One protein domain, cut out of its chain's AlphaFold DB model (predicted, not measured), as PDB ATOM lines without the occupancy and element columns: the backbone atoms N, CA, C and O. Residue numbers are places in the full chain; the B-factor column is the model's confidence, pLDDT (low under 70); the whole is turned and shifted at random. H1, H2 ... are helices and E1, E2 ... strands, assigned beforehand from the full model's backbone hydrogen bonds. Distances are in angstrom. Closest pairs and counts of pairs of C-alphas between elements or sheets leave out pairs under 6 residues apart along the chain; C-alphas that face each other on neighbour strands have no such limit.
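AT A GLANCE: This is residues 3 to 171 of the 172 residues of an uncharacterized protein of Rhizopus delemar (strain RA 99-880 / ATCC MYA-4621 / FGSC 9543 / NRRL 43880) (UniProt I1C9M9). The chain is wound in stacked turns, a well-formed solenoid whose longest wall is a sheet of seven parallel strands, E1, E3, E5, E7, E9, E11 and E13. The return runs make the opposite wall from three short parallel sheets in a row, E2 with E4, then E6, E8 and E10, then E12 with E14; the short helix H1 caps the end at E1 and E2. E5, E7 and E9 bend, and their first residues lie along a narrow side of the coil. The printed part has 169 residues with one named helix followed by fourteen named strands, E1 to E14 in order; the class is mostly strand, though under half of the residues, 83, are in named elements. It is compact, with a radius of gyration of the C-alphas of 15.3 A, and elongated along the stack, spanning 44 by 28 by 23 A.

HOW THE PARTS SIT: The largest sheet runs, strand beside strand, E1, residues 22 to 25; E3, residues 45 to 48; E5, residues 63 to 71; E7, residues 86 to 95; E9, residues 109 to 119; E11, residues 134 to 138; and E13, residues 158 to 161. E1 and E13 are its edge strands. Its neighbour strands are parallel, at 3 degrees for E1 and E3 and 12 degrees for E9 and E11. The sheet is twisted, with C-alphas up to 5.6 A off its best plane. Within hydrogen-bond range across it are N 24 and O 46, 2.8 A, from E1 to E3; N 47 and O 69, 2.8 A, from E3 to E5; N 70 and O 91, 2.9 A, from E5 to E7; N 92 and O 115, 2.9 A, from E7 to E9; N 116 and O 136, 2.9 A, from E9 to E11; and N 137 and O 159, 2.9 A, from E11 to E13. E5 bends by 92 degrees at residue 66, E7 by 70 degrees at residue 89 and E9 by 91 degrees at residue 112. Residues 40 to 41 pair in parallel with residues 17 to 18 and with residues 63 to 64 of E5, and residues 131 to 132 pair in parallel with residues 153 to 154. A second sheet holds E6, residues 78 to 81, E8, residues 100 to 107, and E10, residues 124 to 127, in that order and parallel, with N 81 and O 102 at 2.8 A and N 103 and O 125 at 2.9 A. E8 bends by 93 degrees at residue 104. E2, residues 32 to 34, is parallel to E4, residues 55 to 57, with N 57 and O 33 at 2.9 A. E12, residues 145 to 147, is parallel to E14, residues 168 to 170, with N 146 and O 168 at 2.8 A. The closest C-alphas of E4 and E6 are those of Ile 56 and Ile 79, 6.5 A apart; those of E10 and E12 are Ile 124 and Ile 146, 6.4 A. H1, residues 6 to 13, has every O i to N i+4 pair within hydrogen-bond range; its closest C-alpha pair with E2 is Leu 9 and Asn 34, 7.1 A. H1 is not on the largest sheet.

IN THESE COORDINATES: H1 begins with C-alpha 6 at (96.624, 137.425, 128.114) and is 10.7 A long from first to last C-alpha. E5 measures 19.0 A, E7 21.9 A, E8 14.8 A and E11 12.9 A. E9, the longest strand by residues, runs 22.4 A from C-alpha 109 at (98.167, 133.962, 97.155). E14 ends with C-alpha 170 at (106.398, 118.007, 92.404).

THE WHOLE: The C-alphas of Gly 14 and Pro 165, the two farthest apart, are 45.4 A from each other. The printed part has no cut, and no link between its named elements is long. The mean pLDDT of the printed part is 96.0, and residue 171 is under 70.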
ATOM      1  N   ILE A   3     101.531 142.229 121.864       97.12
ATOM      2  CA  ILE A   3     100.837 141.367 122.823       97.12
ATOM      3  C   ILE A   3     101.834 140.993 123.914       97.12
ATOM      4  O   ILE A   3     102.842 140.338 123.641       97.12
ATOM      5  N   ARG A   4     101.590 141.454 125.139       94.50
ATOM      6  CA  ARG A   4     102.477 141.261 126.298       94.50
ATOM      7  C   ARG A   4     101.814 140.467 127.416       94.50
ATOM      8  O   ARG A   4     102.517 139.872 128.226       94.50
ATOM      9  N   ALA A   5     100.486 140.428 127.451       95.19
ATOM     10  CA  ALA A   5      99.715 139.675 128.429       95.19
ATOM     11  C   ALA A   5      98.476 139.017 127.806       95.19
ATOM     12  O   ALA A   5      98.041 139.360 126.706       95.19
ATOM     13  N   ASN A   6      97.853 138.098 128.549       94.12
ATOM     14  CA  ASN A   6      96.624 137.425 128.114       94.12
ATOM     15  C   ASN A   6      95.470 138.406 127.846       94.12
ATOM     16  O   ASN A   6      94.626 138.130 126.999       94.12
ATOM     17  N   GLN A   7      95.441 139.564 128.515       95.38
ATOM     18  CA  GLN A   7      94.436 140.598 128.254       95.38
ATOM     19  C   GLN A   7      94.552 141.176 126.835       95.38
ATOM     20  O   GLN A   7      93.530 141.431 126.202       95.38
ATOM     21  N   ASP A   8      95.767 141.319 126.302       96.12
ATOM     22  CA  ASP A   8      95.981 141.817 124.940       96.12
ATOM     23  C   ASP A   8      95.453 140.815 123.902       96.12
ATOM     24  O   ASP A   8      94.854 141.214 122.904       96.12
ATOM     25  N   LEU A   9      95.594 139.506 124.166       95.50
ATOM     26  CA  LEU A   9      94.990 138.456 123.336       95.50
ATOM     27  C   LEU A   9      93.460 138.555 123.318       95.50
ATOM     28  O   LEU A   9      92.849 138.345 122.273       95.50
ATOM     29  N   GLN A  10      92.829 138.882 124.451       93.94
ATOM     30  CA  GLN A  10      91.375 139.087 124.498       93.94
ATOM     31  C   GLN A  10      90.951 140.293 123.657       93.94
ATOM     32  O   GLN A  10      89.957 140.214 122.940       93.94
ATOM     33  N   VAL A  11      91.727 141.381 123.694       93.94
ATOM     34  CA  VAL A  11      91.469 142.566 122.863       93.94
ATOM     35  C   VAL A  11      91.555 142.211 121.379       93.94
ATOM     36  O   VAL A  11      90.618 142.507 120.646       93.94
ATOM     37  N   VAL A  12      92.617 141.522 120.944       93.25
ATOM     38  CA  VAL A  12      92.752 141.111 119.533       93.25
ATOM     39  C   VAL A  12      91.638 140.158 119.112       93.25
ATOM     40  O   VAL A  12      91.103 140.314 118.026       93.25
ATOM     41  N   ASN A  13      91.232 139.210 119.960       91.06
ATOM     42  CA  ASN A  13      90.108 138.320 119.644       91.06
ATOM     43  C   ASN A  13      88.761 139.042 119.535       91.06
ATOM     44  O   ASN A  13      87.862 138.545 118.860       91.06
ATOM     45  N   GLY A  14      88.609 140.197 120.186       92.50
ATOM     46  CA  GLY A  14      87.451 141.070 120.000       92.50
ATOM     47  C   GLY A  14      87.442 141.787 118.645       92.50
ATOM     48  O   GLY A  14      86.400 142.298 118.237       92.50
ATOM     49  N   CYS A  15      88.575 141.817 117.936       93.31
ATOM     50  CA  CYS A  15      88.732 142.446 116.632       93.31
ATOM     51  C   CYS A  15      88.736 141.389 115.519       93.31
ATOM     52  O   CYS A  15      89.615 140.536 115.454       93.31
ATOM     53  N   GLN A  16      87.787 141.483 114.586       96.75
ATOM     54  CA  GLN A  16      87.821 140.649 113.377       96.75
ATOM     55  C   GLN A  16      88.941 141.090 112.426       96.75
ATOM     56  O   GLN A  16      89.613 140.249 111.832       96.75
ATOM     57  N   THR A  17      89.186 142.397 112.343       98.00
ATOM     58  CA  THR A  17      90.222 142.996 111.498       98.00
ATOM     59  C   THR A  17      91.147 143.857 112.345       98.00
ATOM     60  O   THR A  17      90.688 144.614 113.204       98.00
ATOM     61  N   VAL A  18      92.453 143.750 112.100       97.94
ATOM     62  CA  VAL A  18      93.470 144.640 112.669       97.94
ATOM     63  C   VAL A  18      94.078 145.481 111.547       97.94
ATOM     64  O   VAL A  18      94.738 144.949 110.662       97.94
ATOM     65  N   GLU A  19      93.898 146.803 111.621       96.94
ATOM     66  CA  GLU A  19      94.398 147.780 110.631       96.94
ATOM     67  C   GLU A  19      95.931 147.879 110.555       96.94
ATOM     68  O   GLU A  19      96.495 148.400 109.600       96.94
ATOM     69  N   GLY A  20      96.632 147.409 111.585       97.50
ATOM     70  CA  GLY A  20      98.089 147.441 111.659       97.50
ATOM     71  C   GLY A  20      98.703 146.054 111.777       97.50
ATOM     72  O   GLY A  20      98.073 145.035 111.529       97.50
ATOM     73  N   SER A  21      99.957 146.023 112.220       98.56
ATOM     74  CA  SER A  21     100.667 144.770 112.489       98.56
ATOM     75  C   SER A  21     100.420 144.275 113.918       98.56
ATOM     76  O   SER A  21     100.251 145.088 114.832       98.56
ATOM     77  N   VAL A  22     100.460 142.966 114.145       98.50
ATOM     78  CA  VAL A  22     100.397 142.307 115.456       98.50
ATOM     79  C   VAL A  22     101.741 141.638 115.740       98.50
ATOM     80  O   VAL A  22     102.234 140.856 114.932       98.50
ATOM     81  N   TYR A  23     102.324 141.925 116.904       98.56
ATOM     82  CA  TYR A  23     103.607 141.372 117.339       98.56
ATOM     83  C   TYR A  23     103.434 140.620 118.659       98.56
ATOM     84  O   TYR A  23     103.038 141.212 119.667       98.56
ATOM     85  N   ILE A  24     103.766 139.333 118.670       98.31
ATOM     86  CA  ILE A  24     103.781 138.468 119.851       98.31
ATOM     87  C   ILE A  24     105.204 137.957 120.019       98.31
ATOM     88  O   ILE A  24     105.628 137.032 119.327       98.31
ATOM     89  N   GLN A  25     105.964 138.620 120.887       97.69
ATOM     90  CA  GLN A  25     107.390 138.360 121.051       97.69
ATOM     91  C   GLN A  25     107.727 138.104 122.510       97.69
ATOM     92  O   GLN A  25     107.300 138.885 123.365       97.69
ATOM     93  N   ASN A  26     108.519 137.064 122.790       96.44
ATOM     94  CA  ASN A  26     108.903 136.687 124.157       96.44
ATOM     95  C   ASN A  26     107.687 136.562 125.100       96.44
ATOM     96  O   ASN A  26     107.714 136.990 126.257       96.44
ATOM     97  N   PHE A  27     106.584 136.021 124.590       95.75
ATOM     98  CA  PHE A  27     105.329 135.884 125.306       95.75
ATOM     99  C   PHE A  27     105.396 134.698 126.267       95.75
ATOM    100  O   PHE A  27     105.490 133.542 125.864       95.75
ATOM    101  N   THR A  28     105.344 135.008 127.560       94.88
ATOM    102  CA  THR A  28     105.459 134.033 128.657       94.88
ATOM    103  C   THR A  28     104.175 133.897 129.473       94.88
ATOM    104  O   THR A  28     104.131 133.119 130.422       94.88
ATOM    105  N   ALA A  29     103.119 134.640 129.124       93.44
ATOM    106  CA  ALA A  29     101.876 134.666 129.894       93.44
ATOM    107  C   ALA A  29     100.973 133.434 129.666       93.44
ATOM    108  O   ALA A  29     100.040 133.212 130.440       93.44
ATOM    109  N   SER A  30     101.218 132.656 128.606       94.38
ATOM    110  CA  SER A  30     100.508 131.414 128.282       94.38
ATOM    111  C   SER A  30     101.318 130.587 127.277       94.38
ATOM    112  O   SER A  30     102.013 131.142 126.428       94.38
ATOM    113  N   GLU A  31     101.186 129.261 127.348       96.81
ATOM    114  CA  GLU A  31     101.732 128.311 126.362       96.81
ATOM    115  C   GLU A  31     100.867 128.212 125.094       96.81
ATOM    116  O   GLU A  31     101.260 127.583 124.111       96.81
ATOM    117  N   ILE A  32      99.677 128.820 125.118       96.88
ATOM    118  CA  ILE A  32      98.708 128.832 124.024       96.88
ATOM    119  C   ILE A  32      98.442 130.276 123.608       96.88
ATOM    120  O   ILE A  32      98.013 131.098 124.428       96.88
ATOM    121  N   ILE A  33      98.620 130.562 122.320       97.75
ATOM    122  CA  ILE A  33      98.142 131.790 121.678       97.75
ATOM    123  C   ILE A  33      96.847 131.457 120.948       97.75
ATOM    124  O   ILE A  33      96.846 130.751 119.941       97.75
ATOM    125  N   ASN A  34      95.732 131.978 121.450       97.38
ATOM    126  CA  ASN A  34      94.450 131.872 120.771       97.38
ATOM    127  C   ASN A  34      94.110 133.209 120.114       97.38
ATOM    128  O   ASN A  34      93.955 134.202 120.820       97.38
ATOM    129  N   LEU A  35      94.004 133.219 118.788       97.12
ATOM    130  CA  LEU A  35      93.588 134.350 117.957       97.12
ATOM    131  C   LEU A  35      92.401 133.940 117.066       97.12
ATOM    132  O   LEU A  35      92.288 134.365 115.920       97.12
ATOM    133  N   SER A  36      91.523 133.063 117.562       96.44
ATOM    134  CA  SER A  36      90.398 132.535 116.789       96.44
ATOM    135  C   SER A  36      89.382 133.596 116.366       96.44
ATOM    136  O   SER A  36      88.635 133.343 115.425       96.44
ATOM    137  N   GLY A  37      89.331 134.763 117.014       95.94
ATOM    138  CA  GLY A  37      88.474 135.876 116.590       95.94
ATOM    139  C   GLY A  37      89.003 136.644 115.375       95.94
ATOM    140  O   GLY A  37      88.217 137.250 114.646       95.94
ATOM    141  N   LEU A  38      90.315 136.573 115.131       97.69
ATOM    142  CA  LEU A  38      91.002 137.334 114.095       97.69
ATOM    143  C   LEU A  38      90.746 136.727 112.711       97.69
ATOM    144  O   LEU A  38      90.937 135.528 112.505       97.69
ATOM    145  N   GLN A  39      90.328 137.567 111.768       98.44
ATOM    146  CA  GLN A  39      90.038 137.207 110.378       98.44
ATOM    147  C   GLN A  39      91.034 137.837 109.408       98.44
ATOM    148  O   GLN A  39      91.470 137.170 108.470       98.44
ATOM    149  N   GLN A  40      91.431 139.087 109.648       98.56
ATOM    150  CA  GLN A  40      92.341 139.815 108.770       98.56
ATOM    151  C   GLN A  40      93.334 140.682 109.547       98.56
ATOM    152  O   GLN A  40      92.998 141.292 110.566       98.56
ATOM    153  N   VAL A  41      94.557 140.765 109.027       98.75
ATOM    154  CA  VAL A  41      95.594 141.700 109.477       98.75
ATOM    155  C   VAL A  41      96.070 142.502 108.267       98.75
ATOM    156  O   VAL A  41      96.645 141.929 107.346       98.75
ATOM    157  N   HIS A  42      95.844 143.816 108.263       98.56
ATOM    158  CA  HIS A  42      96.296 144.712 107.187       98.56
ATOM    159  C   HIS A  42      97.810 145.003 107.241       98.56
ATOM    160  O   HIS A  42      98.392 145.523 106.292       98.56
ATOM    161  N   GLY A  43      98.469 144.661 108.351       98.69
ATOM    162  CA  GLY A  43      99.926 144.657 108.478       98.69
ATOM    163  C   GLY A  43     100.525 143.251 108.553       98.69
ATOM    164  O   GLY A  43     100.035 142.298 107.952       98.69
ATOM    165  N   ASP A  44     101.599 143.124 109.328       98.88
ATOM    166  CA  ASP A  44     102.275 141.860 109.604       98.88
ATOM    167  C   ASP A  44     101.660 141.144 110.818       98.88
ATOM    168  O   ASP A  44     101.266 141.781 111.795       98.88
ATOM    169  N   LEU A  45     101.664 139.812 110.815       98.75
ATOM    170  CA  LEU A  45     101.441 138.986 112.002       98.75
ATOM    171  C   LEU A  45     102.750 138.273 112.354       98.75
ATOM    172  O   LEU A  45     103.159 137.324 111.686       98.75
ATOM    173  N   ILE A  46     103.416 138.750 113.403       98.88
ATOM    174  CA  ILE A  46     104.743 138.292 113.815       98.88
ATOM    175  C   ILE A  46     104.657 137.592 115.173       98.88
ATOM    176  O   ILE A  46     104.339 138.222 116.181       98.88
ATOM    177  N   ILE A  47     104.995 136.307 115.205       98.62
ATOM    178  CA  ILE A  47     105.080 135.463 116.399       98.62
ATOM    179  C   ILE A  47     106.533 134.983 116.507       98.62
ATOM    180  O   ILE A  47     106.984 134.181 115.694       98.62
ATOM    181  N   ASP A  48     107.294 135.514 117.465       98.44
ATOM    182  CA  ASP A  48     108.757 135.347 117.531       98.44
ATOM    183  C   ASP A  48     109.249 135.073 118.960       98.44
ATOM    184  O   ASP A  48     108.743 135.658 119.915       98.44
ATOM    185  N   GLU A  49     110.258 134.222 119.124       98.00
ATOM    186  CA  GLU A  49     110.931 133.962 120.415       98.00
ATOM    187  C   GLU A  49     109.984 133.511 121.553       98.00
ATOM    188  O   GLU A  49     110.199 133.787 122.735       98.00
ATOM    189  N   ASN A  50     108.909 132.791 121.225       97.50
ATOM    190  CA  ASN A  50     107.928 132.310 122.203       97.50
ATOM    191  C   ASN A  50     108.277 130.885 122.647       97.50
ATOM    192  O   ASN A  50     107.637 129.907 122.266       97.50
ATOM    193  N   ARG A  51     109.327 130.749 123.463       96.25
ATOM    194  CA  ARG A  51     109.940 129.439 123.766       96.25
ATOM    195  C   ARG A  51     109.050 128.435 124.500       96.25
ATOM    196  O   ARG A  51     109.276 127.238 124.369       96.25
ATOM    197  N   GLY A  52     108.061 128.912 125.254       97.12
ATOM    198  CA  GLY A  52     107.066 128.075 125.934       97.12
ATOM    199  C   GLY A  52     105.831 127.750 125.089       97.12
ATOM    200  O   GLY A  52     104.928 127.080 125.574       97.12
ATOM    201  N   LEU A  53     105.750 128.248 123.852       98.19
ATOM    202  CA  LEU A  53     104.563 128.126 123.010       98.19
ATOM    203  C   LEU A  53     104.417 126.701 122.474       98.19
ATOM    204  O   LEU A  53     105.265 126.218 121.722       98.19
ATOM    205  N   THR A  54     103.315 126.049 122.829       98.00
ATOM    206  CA  THR A  54     102.986 124.685 122.395       98.00
ATOM    207  C   THR A  54     101.843 124.656 121.387       98.00
ATOM    208  O   THR A  54     101.724 123.685 120.637       98.00
ATOM    209  N   GLN A  55     101.026 125.716 121.327       98.00
ATOM    210  CA  GLN A  55      99.868 125.789 120.440       98.00
ATOM    211  C   GLN A  55      99.546 127.219 119.984       98.00
ATOM    212  O   GLN A  55      99.558 128.170 120.769       98.00
ATOM    213  N   ILE A  56      99.168 127.347 118.711       98.31
ATOM    214  CA  ILE A  56      98.620 128.568 118.114       98.31
ATOM    215  C   ILE A  56      97.264 128.226 117.487       98.31
ATOM    216  O   ILE A  56      97.148 127.230 116.776       98.31
ATOM    217  N   ILE A  57      96.240 129.044 117.736       98.19
ATOM    218  CA  ILE A  57      94.897 128.871 117.166       98.19
ATOM    219  C   ILE A  57      94.561 130.079 116.289       98.19
ATOM    220  O   ILE A  57      94.347 131.175 116.802       98.19
ATOM    221  N   LEU A  58      94.468 129.858 114.975       97.69
ATOM    222  CA  LEU A  58      94.157 130.867 113.945       97.69
ATOM    223  C   LEU A  58      92.894 130.487 113.160       97.69
ATOM    224  O   LEU A  58      92.843 130.575 111.937       97.69
ATOM    225  N   GLY A  59      91.867 130.015 113.871       97.12
ATOM    226  CA  GLY A  59      90.720 129.322 113.271       97.12
ATOM    227  C   GLY A  59      89.936 130.116 112.220       97.12
ATOM    228  O   GLY A  59      89.302 129.509 111.359       97.12
ATOM    229  N   ASN A  60      89.984 131.449 112.275       98.25
ATOM    230  CA  ASN A  60      89.291 132.313 111.327       98.25
ATOM    231  C   ASN A  60      90.207 133.198 110.475       98.25
ATOM    232  O   ASN A  60      89.680 133.896 109.611       98.25
ATOM    233  N   LEU A  61      91.531 133.150 110.674       98.69
ATOM    234  CA  LEU A  61      92.458 134.010 109.943       98.69
ATOM    235  C   LEU A  61      92.428 133.629 108.459       98.69
ATOM    236  O   LEU A  61      92.809 132.516 108.102       98.69
ATOM    237  N   ALA A  62      91.965 134.554 107.626       98.69
ATOM    238  CA  ALA A  62      91.810 134.387 106.189       98.69
ATOM    239  C   ALA A  62      92.895 135.122 105.392       98.69
ATOM    240  O   ALA A  62      93.314 134.635 104.341       98.69
ATOM    241  N   GLN A  63      93.386 136.253 105.911       98.75
ATOM    242  CA  GLN A  63      94.307 137.122 105.181       98.75
ATOM    243  C   GLN A  63      95.296 137.859 106.095       98.75
ATOM    244  O   GLN A  63      94.935 138.344 107.171       98.75
ATOM    245  N   VAL A  64      96.541 137.980 105.630       98.88
ATOM    246  CA  VAL A  64      97.572 138.855 106.207       98.88
ATOM    247  C   VAL A  64      98.222 139.652 105.076       98.88
ATOM    248  O   VAL A  64      99.022 139.112 104.320       98.88
ATOM    249  N   ASP A  65      97.916 140.939 104.948       98.81
ATOM    250  CA  ASP A  65      98.403 141.760 103.822       98.81
ATOM    251  C   ASP A  65      99.928 141.955 103.855       98.81
ATOM    252  O   ASP A  65     100.573 142.236 102.841       98.81
ATOM    253  N   GLY A  66     100.521 141.813 105.039       98.81
ATOM    254  CA  GLY A  66     101.954 141.826 105.258       98.81
ATOM    255  C   GLY A  66     102.562 140.429 105.365       98.81
ATOM    256  O   GLY A  66     102.256 139.491 104.626       98.81
ATOM    257  N   LYS A  67     103.497 140.305 106.296       98.88
ATOM    258  CA  LYS A  67     104.222 139.078 106.581       98.88
ATOM    259  C   LYS A  67     103.537 138.285 107.684       98.88
ATOM    260  O   LYS A  67     103.339 138.805 108.779       98.88
ATOM    261  N   PHE A  68     103.286 137.004 107.441       98.88
ATOM    262  CA  PHE A  68     103.117 136.038 108.521       98.88
ATOM    263  C   PHE A  68     104.491 135.468 108.880       98.88
ATOM    264  O   PHE A  68     105.122 134.803 108.056       98.88
ATOM    265  N   LYS A  69     104.971 135.730 110.098       98.88
ATOM    266  CA  LYS A  69     106.228 135.176 110.614       98.88
ATOM    267  C   LYS A  69     105.956 134.359 111.862       98.88
ATOM    268  O   LYS A  69     105.429 134.891 112.836       98.88
ATOM    269  N   LEU A  70     106.414 133.117 111.856       98.81
ATOM    270  CA  LEU A  70     106.511 132.275 113.034       98.81
ATOM    271  C   LEU A  70     107.958 131.812 113.184       98.81
ATOM    272  O   LEU A  70     108.470 131.083 112.334       98.81
ATOM    273  N   LYS A  71     108.614 132.263 114.254       98.81
ATOM    274  CA  LYS A  71     110.029 131.993 114.494       98.81
ATOM    275  C   LYS A  71     110.342 131.685 115.957       98.81
ATOM    276  O   LYS A  71     109.651 132.158 116.854       98.81
ATOM    277  N   ASP A  72     111.376 130.869 116.176       98.31
ATOM    278  CA  ASP A  72     111.940 130.527 117.497       98.31
ATOM    279  C   ASP A  72     110.841 130.141 118.507       98.31
ATOM    280  O   ASP A  72     110.648 130.753 119.560       98.31
ATOM    281  N   SER A  73     110.056 129.132 118.124       98.19
ATOM    282  CA  SER A  73     109.000 128.521 118.945       98.19
ATOM    283  C   SER A  73     109.231 127.002 119.010       98.19
ATOM    284  O   SER A  73     108.487 126.229 118.405       98.19
ATOM    285  N   PRO A  74     110.304 126.550 119.692       97.94
ATOM    286  CA  PRO A  74     110.832 125.189 119.591       97.94
ATOM    287  C   PRO A  74     109.910 124.081 120.101       97.94
ATOM    288  O   PRO A  74     110.142 122.923 119.764       97.94
ATOM    289  N   LEU A  75     108.893 124.403 120.902       98.25
ATOM    290  CA  LEU A  75     107.943 123.425 121.438       98.25
ATOM    291  C   LEU A  75     106.679 123.256 120.580       98.25
ATOM    292  O   LEU A  75     105.893 122.341 120.834       98.25
ATOM    293  N   LEU A  76     106.482 124.101 119.565       98.19
ATOM    294  CA  LEU A  76     105.314 124.043 118.695       98.19
ATOM    295  C   LEU A  76     105.422 122.846 117.745       98.19
ATOM    296  O   LEU A  76     106.384 122.732 116.989       98.19
ATOM    297  N   LYS A  77     104.411 121.975 117.761       96.75
ATOM    298  CA  LYS A  77     104.404 120.734 116.964       96.75
ATOM    299  C   LYS A  77     103.566 120.788 115.697       96.75
ATOM    300  O   LYS A  77     103.815 120.045 114.751       96.75
ATOM    301  N   ARG A  78     102.551 121.645 115.691       95.81
ATOM    302  CA  ARG A  78     101.576 121.759 114.612       95.81
ATOM    303  C   ARG A  78     101.095 123.194 114.518       95.81
ATOM    304  O   ARG A  78     100.918 123.852 115.543       95.81
ATOM    305  N   ILE A  79     100.840 123.640 113.297       97.00
ATOM    306  CA  ILE A  79     100.062 124.842 113.030       97.00
ATOM    307  C   ILE A  79      99.075 124.566 111.901       97.00
ATOM    308  O   ILE A  79      99.435 124.021 110.857       97.00
ATOM    309  N   ASP A  80      97.829 124.952 112.140       97.06
ATOM    310  CA  ASP A  80      96.744 124.825 111.180       97.06
ATOM    311  C   ASP A  80      96.265 126.202 110.762       97.06
ATOM    312  O   ASP A  80      96.034 127.081 111.600       97.06
ATOM    313  N   PHE A  81      96.030 126.342 109.466       98.25
ATOM    314  CA  PHE A  81      95.384 127.491 108.864       98.25
ATOM    315  C   PHE A  81      94.095 127.033 108.186       98.25
ATOM    316  O   PHE A  81      94.086 126.726 106.991       98.25
ATOM    317  N   PRO A  82      92.976 126.979 108.929       98.25
ATOM    318  CA  PRO A  82      91.723 126.507 108.365       98.25
ATOM    319  C   PRO A  82      91.170 127.415 107.272       98.25
ATOM    320  O   PRO A  82      90.387 126.933 106.466       98.25
ATOM    321  N   LYS A  83      91.529 128.708 107.265       98.62
ATOM    322  CA  LYS A  83      90.963 129.704 106.344       98.62
ATOM    323  C   LYS A  83      91.975 130.583 105.612       98.62
ATOM    324  O   LYS A  83      91.545 131.334 104.747       98.62
ATOM    325  N   LEU A  84      93.270 130.522 105.939       98.75
ATOM    326  CA  LEU A  84      94.259 131.430 105.353       98.75
ATOM    327  C   LEU A  84      94.461 131.089 103.875       98.75
ATOM    328  O   LEU A  84      94.950 130.004 103.565       98.75
ATOM    329  N   THR A  85      94.120 132.024 102.993       98.62
ATOM    330  CA  THR A  85      94.289 131.874 101.539       98.62
ATOM    331  C   THR A  85      95.251 132.898 100.946       98.62
ATOM    332  O   THR A  85      95.747 132.678  99.840       98.62
ATOM    333  N   SER A  86      95.549 133.985 101.673       98.50
ATOM    334  CA  SER A  86      96.385 135.084 101.182       98.50
ATOM    335  C   SER A  86      97.350 135.628 102.237       98.50
ATOM    336  O   SER A  86      96.962 135.944 103.367       98.50
ATOM    337  N   VAL A  87      98.624 135.738 101.857       98.81
ATOM    338  CA  VAL A  87      99.662 136.448 102.611       98.81
ATOM    339  C   VAL A  87     100.663 137.091 101.658       98.81
ATOM    340  O   VAL A  87     100.973 136.519 100.622       98.81
ATOM    341  N   ARG A  88     101.249 138.248 101.978       98.56
ATOM    342  CA  ARG A  88     102.335 138.774 101.129       98.56
ATOM    343  C   ARG A  88     103.606 137.935 101.255       98.56
ATOM    344  O   ARG A  88     104.150 137.507 100.239       98.56
ATOM    345  N   SER A  89     104.052 137.658 102.480       98.69
ATOM    346  CA  SER A  89     105.218 136.794 102.731       98.69
ATOM    347  C   SER A  89     104.965 135.814 103.880       98.69
ATOM    348  O   SER A  89     104.510 136.210 104.953       98.69
ATOM    349  N   LEU A  90     105.326 134.547 103.690       98.75
ATOM    350  CA  LEU A  90     105.265 133.495 104.706       98.75
ATOM    351  C   LEU A  90     106.680 133.152 105.190       98.75
ATOM    352  O   LEU A  90     107.532 132.781 104.385       98.75
ATOM    353  N   GLU A  91     106.928 133.228 106.497       98.81
ATOM    354  CA  GLU A  91     108.157 132.730 107.125       98.81
ATOM    355  C   GLU A  91     107.838 131.784 108.286       98.81
ATOM    356  O   GLU A  91     107.238 132.198 109.279       98.81
ATOM    357  N   LEU A  92     108.312 130.543 108.184       98.75
ATOM    358  CA  LEU A  92     108.348 129.557 109.260       98.75
ATOM    359  C   LEU A  92     109.817 129.181 109.496       98.75
ATOM    360  O   LEU A  92     110.417 128.526 108.646       98.75
ATOM    361  N   SER A  93     110.430 129.624 110.596       98.69
ATOM    362  CA  SER A  93     111.871 129.422 110.818       98.69
ATOM    363  C   SER A  93     112.218 129.032 112.255       98.69
ATOM    364  O   SER A  93     111.649 129.559 113.205       98.69
ATOM    365  N   ILE A  94     113.182 128.129 112.452       98.44
ATOM    366  CA  ILE A  94     113.622 127.696 113.797       98.44
ATOM    367  C   ILE A  94     112.440 127.098 114.589       98.44
ATOM    368  O   ILE A  94     112.026 127.596 115.642       98.44
ATOM    369  N   LEU A  95     111.867 126.023 114.044       98.56
ATOM    370  CA  LEU A  95     110.714 125.306 114.602       98.56
ATOM    371  C   LEU A  95     111.025 123.798 114.660       98.56
ATOM    372  O   LEU A  95     110.374 123.002 113.979       98.56
ATOM    373  N   PRO A  96     112.035 123.378 115.448       98.12
ATOM    374  CA  PRO A  96     112.608 122.028 115.406       98.12
ATOM    375  C   PRO A  96     111.646 120.884 115.754       98.12
ATOM    376  O   PRO A  96     111.987 119.736 115.496       98.12
ATOM    377  N   LEU A  97     110.480 121.158 116.350       97.94
ATOM    378  CA  LEU A  97     109.449 120.149 116.626       97.94
ATOM    379  C   LEU A  97     108.200 120.289 115.752       97.94
ATOM    380  O   LEU A  97     107.290 119.473 115.889       97.94
ATOM    381  N   LEU A  98     108.139 121.279 114.859       98.06
ATOM    382  CA  LEU A  98     106.988 121.482 113.987       98.06
ATOM    383  C   LEU A  98     106.959 120.381 112.933       98.06
ATOM    384  O   LEU A  98     107.767 120.398 112.017       98.06
ATOM    385  N   GLU A  99     106.032 119.436 113.063       95.75
ATOM    386  CA  GLU A  99     105.894 118.288 112.162       95.75
ATOM    387  C   GLU A  99     104.843 118.510 111.070       95.75
ATOM    388  O   GLU A  99     104.877 117.851 110.027       95.75
ATOM    389  N   THR A 100     103.886 119.411 111.311       92.62
ATOM    390  CA  THR A 100     102.722 119.602 110.438       92.62
ATOM    391  C   THR A 100     102.397 121.078 110.255       92.62
ATOM    392  O   THR A 100     102.211 121.810 111.229       92.62
ATOM    393  N   VAL A 101     102.275 121.476 108.988       95.44
ATOM    394  CA  VAL A 101     101.724 122.758 108.541       95.44
ATOM    395  C   VAL A 101     100.637 122.442 107.525       95.44
ATOM    396  O   VAL A 101     100.912 121.766 106.532       95.44
ATOM    397  N   GLN A 102      99.422 122.921 107.775       95.62
ATOM    398  CA  GLN A 102      98.270 122.625 106.928       95.62
ATOM    399  C   GLN A 102      97.495 123.899 106.579       95.62
ATOM    400  O   GLN A 102      97.033 124.613 107.472       95.62
ATOM    401  N   PHE A 103      97.303 124.148 105.284       97.56
ATOM    402  CA  PHE A 103      96.431 125.199 104.750       97.56
ATOM    403  C   PHE A 103      95.152 124.569 104.189       97.56
ATOM    404  O   PHE A 103      95.094 124.167 103.029       97.56
ATOM    405  N   SER A 104      94.108 124.440 105.010       96.88
ATOM    406  CA  SER A 104      92.950 123.593 104.675       96.88
ATOM    407  C   SER A 104      92.120 124.081 103.483       96.88
ATOM    408  O   SER A 104      91.525 123.254 102.798       96.88
ATOM    409  N   LEU A 105      92.066 125.395 103.232       97.12
ATOM    410  CA  LEU A 105      91.409 125.965 102.044       97.12
ATOM    411  C   LEU A 105      92.355 126.166 100.854       97.12
ATOM    412  O   LEU A 105      91.898 126.560  99.784       97.12
ATOM    413  N   GLY A 106      93.644 125.877 101.023       96.69
ATOM    414  CA  GLY A 106      94.673 126.206 100.049       96.69
ATOM    415  C   GLY A 106      95.221 127.621 100.244       96.69
ATOM    416  O   GLY A 106      94.489 128.600 100.120       96.69
ATOM    417  N   LEU A 107      96.519 127.740 100.521       97.75
ATOM    418  CA  LEU A 107      97.226 129.015 100.446       97.75
ATOM    419  C   LEU A 107      97.572 129.284  98.979       97.75
ATOM    420  O   LEU A 107      98.540 128.721  98.463       97.75
ATOM    421  N   SER A 108      96.764 130.110  98.318       96.94
ATOM    422  CA  SER A 108      96.855 130.365  96.876       96.94
ATOM    423  C   SER A 108      97.570 131.665  96.522       96.94
ATOM    424  O   SER A 108      98.132 131.775  95.436       96.94
ATOM    425  N   GLU A 109      97.569 132.653  97.415       97.25
ATOM    426  CA  GLU A 109      98.167 133.962  97.155       97.25
ATOM    427  C   GLU A 109      99.366 134.193  98.076       97.25
ATOM    428  O   GLU A 109      99.205 134.487  99.262       97.25
ATOM    429  N   VAL A 110     100.575 134.066  97.517       97.88
ATOM    430  CA  VAL A 110     101.819 134.513  98.158       97.88
ATOM    431  C   VAL A 110     102.614 135.355  97.180       97.88
ATOM    432  O   VAL A 110     103.205 134.832  96.244       97.88
ATOM    433  N   THR A 111     102.624 136.670  97.370       95.25
ATOM    434  CA  THR A 111     103.148 137.584  96.343       95.25
ATOM    435  C   THR A 111     104.661 137.775  96.410       95.25
ATOM    436  O   THR A 111     105.301 137.893  95.370       95.25
ATOM    437  N   ASP A 112     105.250 137.774  97.604       97.88
ATOM    438  CA  ASP A 112     106.659 138.120  97.810       97.88
ATOM    439  C   ASP A 112     107.530 136.881  98.048       97.88
ATOM    440  O   ASP A 112     108.360 136.533  97.207       97.88
ATOM    441  N   ALA A 113     107.347 136.177  99.169       98.12
ATOM    442  CA  ALA A 113     108.235 135.067  99.503       98.12
ATOM    443  C   ALA A 113     107.609 133.980 100.379       98.12
ATOM    444  O   ALA A 113     106.838 134.267 101.294       98.12
ATOM    445  N   ILE A 114     108.048 132.741 100.154       98.25
ATOM    446  CA  ILE A 114     107.852 131.595 101.046       98.25
ATOM    447  C   ILE A 114     109.218 131.194 101.595       98.25
ATOM    448  O   ILE A 114     110.115 130.829 100.837       98.25
ATOM    449  N   THR A 115     109.388 131.257 102.913       98.62
ATOM    450  CA  THR A 115     110.600 130.812 103.612       98.62
ATOM    451  C   THR A 115     110.234 129.793 104.676       98.62
ATOM    452  O   THR A 115     109.499 130.110 105.609       98.62
ATOM    453  N   ILE A 116     110.744 128.572 104.548       98.38
ATOM    454  CA  ILE A 116     110.516 127.498 105.516       98.38
ATOM    455  C   ILE A 116     111.864 126.865 105.845       98.38
ATOM    456  O   ILE A 116     112.430 126.145 105.015       98.38
ATOM    457  N   THR A 117     112.399 127.162 107.032       98.50
ATOM    458  CA  THR A 117     113.731 126.692 107.427       98.50
ATOM    459  C   THR A 117     113.812 126.122 108.830       98.50
ATOM    460  O   THR A 117     113.144 126.585 109.751       98.50
ATOM    461  N   ASP A 118     114.697 125.142 109.009       98.44
ATOM    462  CA  ASP A 118     115.041 124.596 110.327       98.44
ATOM    463  C   ASP A 118     113.800 124.073 111.078       98.44
ATOM    464  O   ASP A 118     113.539 124.427 112.234       98.44
ATOM    465  N   THR A 119     112.997 123.253 110.392       98.38
ATOM    466  CA  THR A 119     111.779 122.642 110.943       98.38
ATOM    467  C   THR A 119     111.806 121.113 110.844       98.38
ATOM    468  O   THR A 119     112.625 120.530 110.131       98.38
ATOM    469  N   ALA A 120     110.893 120.443 111.552       97.75
ATOM    470  CA  ALA A 120     110.720 118.990 111.489       97.75
ATOM    471  C   ALA A 120     109.574 118.547 110.563       97.75
ATOM    472  O   ALA A 120     109.140 117.391 110.650       97.75
ATOM    473  N   ILE A 121     109.079 119.437 109.695       96.62
ATOM    474  CA  ILE A 121     107.900 119.161 108.874       96.62
ATOM    475  C   ILE A 121     108.169 117.990 107.935       96.62
ATOM    476  O   ILE A 121     109.276 117.831 107.423       96.62
ATOM    477  N   LYS A 122     107.137 117.181 107.695       93.44
ATOM    478  CA  LYS A 122     107.205 116.051 106.751       93.44
ATOM    479  C   LYS A 122     106.665 116.413 105.372       93.44
ATOM    480  O   LYS A 122     107.154 115.908 104.366       93.44
ATOM    481  N   ALA A 123     105.687 117.310 105.336       88.44
ATOM    482  CA  ALA A 123     105.071 117.840 104.131       88.44
ATOM    483  C   ALA A 123     104.545 119.256 104.400       88.44
ATOM    484  O   ALA A 123     104.309 119.631 105.552       88.44
ATOM    485  N   ILE A 124     104.351 120.016 103.325       89.56
ATOM    486  CA  ILE A 124     103.616 121.283 103.333       89.56
ATOM    487  C   ILE A 124     102.283 121.006 102.638       89.56
ATOM    488  O   ILE A 124     102.248 120.827 101.422       89.56
ATOM    489  N   GLU A 125     101.196 120.913 103.401       90.62
ATOM    490  CA  GLU A 125      99.883 120.555 102.856       90.62
ATOM    491  C   GLU A 125      99.062 121.796 102.503       90.62
ATOM    492  O   GLU A 125      98.938 122.724 103.306       90.62
ATOM    493  N   GLY A 126      98.450 121.791 101.316       92.81
ATOM    494  CA  GLY A 126      97.565 122.869 100.873       92.81
ATOM    495  C   GLY A 126      98.291 124.119 100.375       92.81
ATOM    496  O   GLY A 126      97.710 125.196 100.373       92.81
ATOM    497  N   LEU A 127      99.550 124.019  99.950       93.19
ATOM    498  CA  LEU A 127     100.199 125.113  99.231       93.19
ATOM    499  C   LEU A 127      99.778 125.068  97.753       93.19
ATOM    500  O   LEU A 127     100.152 124.148  97.034       93.19
ATOM    501  N   THR A 128      98.982 126.039  97.305       95.12
ATOM    502  CA  THR A 128      98.378 126.067  95.955       95.12
ATOM    503  C   THR A 128      98.756 127.322  95.168       95.12
ATOM    504  O   THR A 128      98.043 127.734  94.253       95.12
ATOM    505  N   VAL A 129      99.880 127.947  95.527       94.69
ATOM    506  CA  VAL A 129     100.359 129.187  94.910       94.69
ATOM    507  C   VAL A 129     100.634 129.011  93.419       94.69
ATOM    508  O   VAL A 129     101.369 128.111  93.021       94.69
ATOM    509  N   ASN A 130     100.068 129.896  92.597       94.06
ATOM    510  CA  ASN A 130     100.298 129.910  91.148       94.06
ATOM    511  C   ASN A 130     101.420 130.865  90.728       94.06
ATOM    512  O   ASN A 130     102.072 130.653  89.704       94.06
ATOM    513  N   LYS A 131     101.665 131.905  91.525       94.50
ATOM    514  CA  LYS A 131     102.736 132.872  91.325       94.50
ATOM    515  C   LYS A 131     103.363 133.248  92.663       94.50
ATOM    516  O   LYS A 131     102.636 133.478  93.623       94.50
ATOM    517  N   VAL A 132     104.691 133.355  92.707       96.06
ATOM    518  CA  VAL A 132     105.441 133.818  93.888       96.06
ATOM    519  C   VAL A 132     106.721 134.548  93.478       96.06
ATOM    520  O   VAL A 132     107.273 134.292  92.409       96.06
ATOM    521  N   GLY A 133     107.221 135.456  94.316       96.50
ATOM    522  CA  GLY A 133     108.550 136.034  94.131       96.50
ATOM    523  C   GLY A 133     109.648 135.004  94.393       96.50
ATOM    524  O   GLY A 133     110.276 134.512  93.461       96.50
ATOM    525  N   ASN A 134     109.883 134.661  95.658       96.88
ATOM    526  CA  ASN A 134     110.966 133.764  96.066       96.88
ATOM    527  C   ASN A 134     110.460 132.566  96.875       96.88
ATOM    528  O   ASN A 134     109.556 132.691  97.699       96.88
ATOM    529  N   VAL A 135     111.108 131.416  96.708       96.75
ATOM    530  CA  VAL A 135     110.884 130.224  97.533       96.75
ATOM    531  C   VAL A 135     112.216 129.782  98.121       96.75
ATOM    532  O   VAL A 135     113.153 129.487  97.387       96.75
ATOM    533  N   SER A 136     112.304 129.713  99.445       97.50
ATOM    534  CA  SER A 136     113.467 129.194 100.164       97.50
ATOM    535  C   SER A 136     113.026 128.127 101.155       97.50
ATOM    536  O   SER A 136     112.429 128.434 102.187       97.50
ATOM    537  N   ILE A 137     113.333 126.867 100.858       97.31
ATOM    538  CA  ILE A 137     113.002 125.724 101.715       97.31
ATOM    539  C   ILE A 137     114.303 125.013 102.070       97.31
ATOM    540  O   ILE A 137     114.894 124.343 101.220       97.31
ATOM    541  N   ALA A 138     114.763 125.166 103.311       98.00
ATOM    542  CA  ALA A 138     116.070 124.654 103.713       98.00
ATOM    543  C   ALA A 138     116.105 124.019 105.104       98.00
ATOM    544  O   ALA A 138     115.357 124.414 105.985       98.00
ATOM    545  N   ASN A 139     117.010 123.067 105.334       98.00
ATOM    546  CA  ASN A 139     117.207 122.440 106.651       98.00
ATOM    547  C   ASN A 139     115.940 121.779 107.236       98.00
ATOM    548  O   ASN A 139     115.776 121.711 108.455       98.00
ATOM    549  N   ASN A 140     115.036 121.274 106.392       97.94
ATOM    550  CA  ASN A 140     113.867 120.507 106.828       97.94
ATOM    551  C   ASN A 140     114.158 119.015 106.638       97.94
ATOM    552  O   ASN A 140     113.787 118.398 105.639       97.94
ATOM    553  N   VAL A 141     114.894 118.429 107.582       95.44
ATOM    554  CA  VAL A 141     115.493 117.083 107.446       95.44
ATOM    555  C   VAL A 141     114.472 115.948 107.295       95.44
ATOM    556  O   VAL A 141     114.795 114.896 106.747       95.44
ATOM    557  N   ASN A 142     113.234 116.176 107.740       96.56
ATOM    558  CA  ASN A 142     112.131 115.218 107.649       96.56
ATOM    559  C   ASN A 142     111.211 115.460 106.446       96.56
ATOM    560  O   ASN A 142     110.315 114.650 106.212       96.56
ATOM    561  N   LEU A 143     111.406 116.552 105.700       96.06
ATOM    562  CA  LEU A 143     110.529 116.951 104.604       96.06
ATOM    563  C   LEU A 143     110.713 115.995 103.432       96.06
ATOM    564  O   LEU A 143     111.786 115.957 102.846       96.06
ATOM    565  N   THR A 144     109.690 115.221 103.084       93.25
ATOM    566  CA  THR A 144     109.766 114.232 101.995       93.25
ATOM    567  C   THR A 144     109.052 114.678 100.730       93.25
ATOM    568  O   THR A 144     109.280 114.098  99.671       93.25
ATOM    569  N   ARG A 145     108.206 115.708 100.801       90.62
ATOM    570  CA  ARG A 145     107.451 116.202  99.647       90.62
ATOM    571  C   ARG A 145     107.293 117.715  99.687       90.62
ATOM    572  O   ARG A 145     106.856 118.267 100.696       90.62
ATOM    573  N   ILE A 146     107.596 118.354  98.564       90.19
ATOM    574  CA  ILE A 146     107.296 119.755  98.282       90.19
ATOM    575  C   ILE A 146     106.399 119.764  97.048       90.19
ATOM    576  O   ILE A 146     106.859 119.465  95.948       90.19
ATOM    577  N   ASP A 147     105.126 120.097  97.241       89.62
ATOM    578  CA  ASP A 147     104.172 120.202  96.144       89.62
ATOM    579  C   ASP A 147     104.127 121.643  95.624       89.62
ATOM    580  O   ASP A 147     103.633 122.539  96.307       89.62
ATOM    581  N   LEU A 148     104.685 121.866  94.434       88.56
ATOM    582  CA  LEU A 148     104.599 123.120  93.677       88.56
ATOM    583  C   LEU A 148     103.860 122.898  92.348       88.56
ATOM    584  O   LEU A 148     104.073 123.637  91.390       88.56
ATOM    585  N   SER A 149     102.990 121.890  92.255       90.06
ATOM    586  CA  SER A 149     102.305 121.526  91.003       90.06
ATOM    587  C   SER A 149     101.384 122.617  90.443       90.06
ATOM    588  O   SER A 149     101.095 122.624  89.246       90.06
ATOM    589  N   HIS A 150     100.949 123.546  91.296       92.56
ATOM    590  CA  HIS A 150     100.156 124.716  90.920       92.56
ATOM    591  C   HIS A 150     101.000 125.910  90.465       92.56
ATOM    592  O   HIS A 150     100.443 126.851  89.907       92.56
ATOM    593  N   LEU A 151     102.315 125.892  90.701       91.56
ATOM    594  CA  LEU A 151     103.188 127.034  90.466       91.56
ATOM    595  C   LEU A 151     103.464 127.205  88.969       91.56
ATOM    596  O   LEU A 151     104.096 126.361  88.337       91.56
ATOM    597  N   GLU A 152     103.002 128.319  88.409       92.81
ATOM    598  CA  GLU A 152     103.141 128.660  86.989       92.81
ATOM    599  C   GLU A 152     104.199 129.745  86.752       92.81
ATOM    600  O   GLU A 152     104.858 129.748  85.712       92.81
ATOM    601  N   GLN A 153     104.377 130.670  87.703       93.00
ATOM    602  CA  GLN A 153     105.288 131.806  87.561       93.00
ATOM    603  C   GLN A 153     106.113 132.064  88.823       93.00
ATOM    604  O   GLN A 153     105.602 132.068  89.941       93.00
ATOM    605  N   ILE A 154     107.397 132.371  88.623       93.31
ATOM    606  CA  ILE A 154     108.318 132.776  89.686       93.31
ATOM    607  C   ILE A 154     109.048 134.031  89.234       93.31
ATOM    608  O   ILE A 154     109.695 134.019  88.188       93.31
ATOM    609  N   ASP A 155     108.926 135.111  90.004       94.38
ATOM    610  CA  ASP A 155     109.575 136.386  89.662       94.38
ATOM    611  C   ASP A 155     111.035 136.448  90.160       94.38
ATOM    612  O   ASP A 155     111.840 137.218  89.636       94.38
ATOM    613  N   GLY A 156     111.379 135.645  91.169       94.56
ATOM    614  CA  GLY A 156     112.697 135.556  91.796       94.56
ATOM    615  C   GLY A 156     113.297 134.152  91.711       94.56
ATOM    616  O   GLY A 156     113.374 133.562  90.634       94.56
ATOM    617  N   VAL A 157     113.778 133.621  92.841       94.12
ATOM    618  CA  VAL A 157     114.509 132.340  92.884       94.12
ATOM    619  C   VAL A 157     113.794 131.266  93.700       94.12
ATOM    620  O   VAL A 157     113.190 131.552  94.734       94.12
ATOM    621  N   ILE A 158     113.941 130.008  93.271       94.06
ATOM    622  CA  ILE A 158     113.732 128.837  94.129       94.06
ATOM    623  C   ILE A 158     115.090 128.375  94.660       94.06
ATOM    624  O   ILE A 158     115.997 128.069  93.887       94.06
ATOM    625  N   SER A 159     115.202 128.254  95.979       95.44
ATOM    626  CA  SER A 159     116.314 127.618  96.674       95.44
ATOM    627  C   SER A 159     115.789 126.496  97.564       95.44
ATOM    628  O   SER A 159     115.054 126.736  98.521       95.44
ATOM    629  N   ILE A 160     116.188 125.261  97.259       94.69
ATOM    630  CA  ILE A 160     115.855 124.066  98.038       94.69
ATOM    631  C   ILE A 160     117.170 123.388  98.418       94.69
ATOM    632  O   ILE A 160     117.914 122.951  97.541       94.69
ATOM    633  N   SER A 161     117.491 123.321  99.709       96.19
ATOM    634  CA  SER A 161     118.794 122.817 100.169       96.19
ATOM    635  C   SER A 161     118.714 122.147 101.539       96.19
ATOM    636  O   SER A 161     117.867 122.480 102.354       96.19
ATOM    637  N   ALA A 162     119.590 121.176 101.811       95.88
ATOM    638  CA  ALA A 162     119.698 120.531 103.129       95.88
ATOM    639  C   ALA A 162     118.366 119.993 103.720       95.88
ATOM    640  O   ALA A 162     118.198 119.916 104.935       95.88
ATOM    641  N   ASN A 163     117.416 119.610 102.863       96.38
ATOM    642  CA  ASN A 163     116.201 118.890 103.258       96.38
ATOM    643  C   ASN A 163     116.460 117.372 103.252       96.38
ATOM    644  O   ASN A 163     117.589 116.934 103.008       96.38
ATOM    645  N   SER A 164     115.433 116.557 103.515       94.75
ATOM    646  CA  SER A 164     115.570 115.095 103.460       94.75
ATOM    647  C   SER A 164     116.171 114.638 102.119       94.75
ATOM    648  O   SER A 164     115.752 115.138 101.071       94.75
ATOM    649  N   PRO A 165     117.073 113.638 102.087       90.62
ATOM    650  CA  PRO A 165     117.535 113.044 100.828       90.62
ATOM    651  C   PRO A 165     116.402 112.380 100.025       90.62
ATOM    652  O   PRO A 165     116.577 112.086  98.847       90.62
ATOM    653  N   HIS A 166     115.243 112.153 100.653       89.75
ATOM    654  CA  HIS A 166     114.036 111.625 100.020       89.75
ATOM    655  C   HIS A 166     113.039 112.715  99.605       89.75
ATOM    656  O   HIS A 166     111.908 112.382  99.263       89.75
ATOM    657  N   THR A 167     113.423 113.996  99.658       88.38
ATOM    658  CA  THR A 167     112.543 115.093  99.239       88.38
ATOM    659  C   THR A 167     112.209 114.952  97.758       88.38
ATOM    660  O   THR A 167     113.093 115.044  96.906       88.38
ATOM    661  N   ILE A 168     110.930 114.770  97.455       87.81
ATOM    662  CA  ILE A 168     110.387 114.863  96.104       87.81
ATOM    663  C   ILE A 168     109.887 116.291  95.900       87.81
ATOM    664  O   ILE A 168     109.187 116.837  96.753       87.81
ATOM    665  N   LEU A 169     110.268 116.885  94.772       87.06
ATOM    666  CA  LEU A 169     109.713 118.139  94.288       87.06
ATOM    667  C   LEU A 169     108.704 117.818  93.187       87.06
ATOM    668  O   LEU A 169     109.096 117.331  92.127       87.06
ATOM    669  N   ASP A 170     107.428 118.090  93.433       82.88
ATOM    670  CA  ASP A 170     106.398 118.007  92.404       82.88
ATOM    671  C   ASP A 170     106.258 119.370  91.728       82.88
ATOM    672  O   ASP A 170     105.982 120.378  92.374       82.88
ATOM    673  N   GLY A 171     106.449 119.395  90.415       69.44
ATOM    674  CA  GLY A 171     106.321 120.569  89.559       69.44
ATOM    675  C   GLY A 171     106.159 120.116  88.110       69.44
ATOM    676  O   GLY A 171     106.399 118.944  87.804       69.44
TER     677      GLY A 171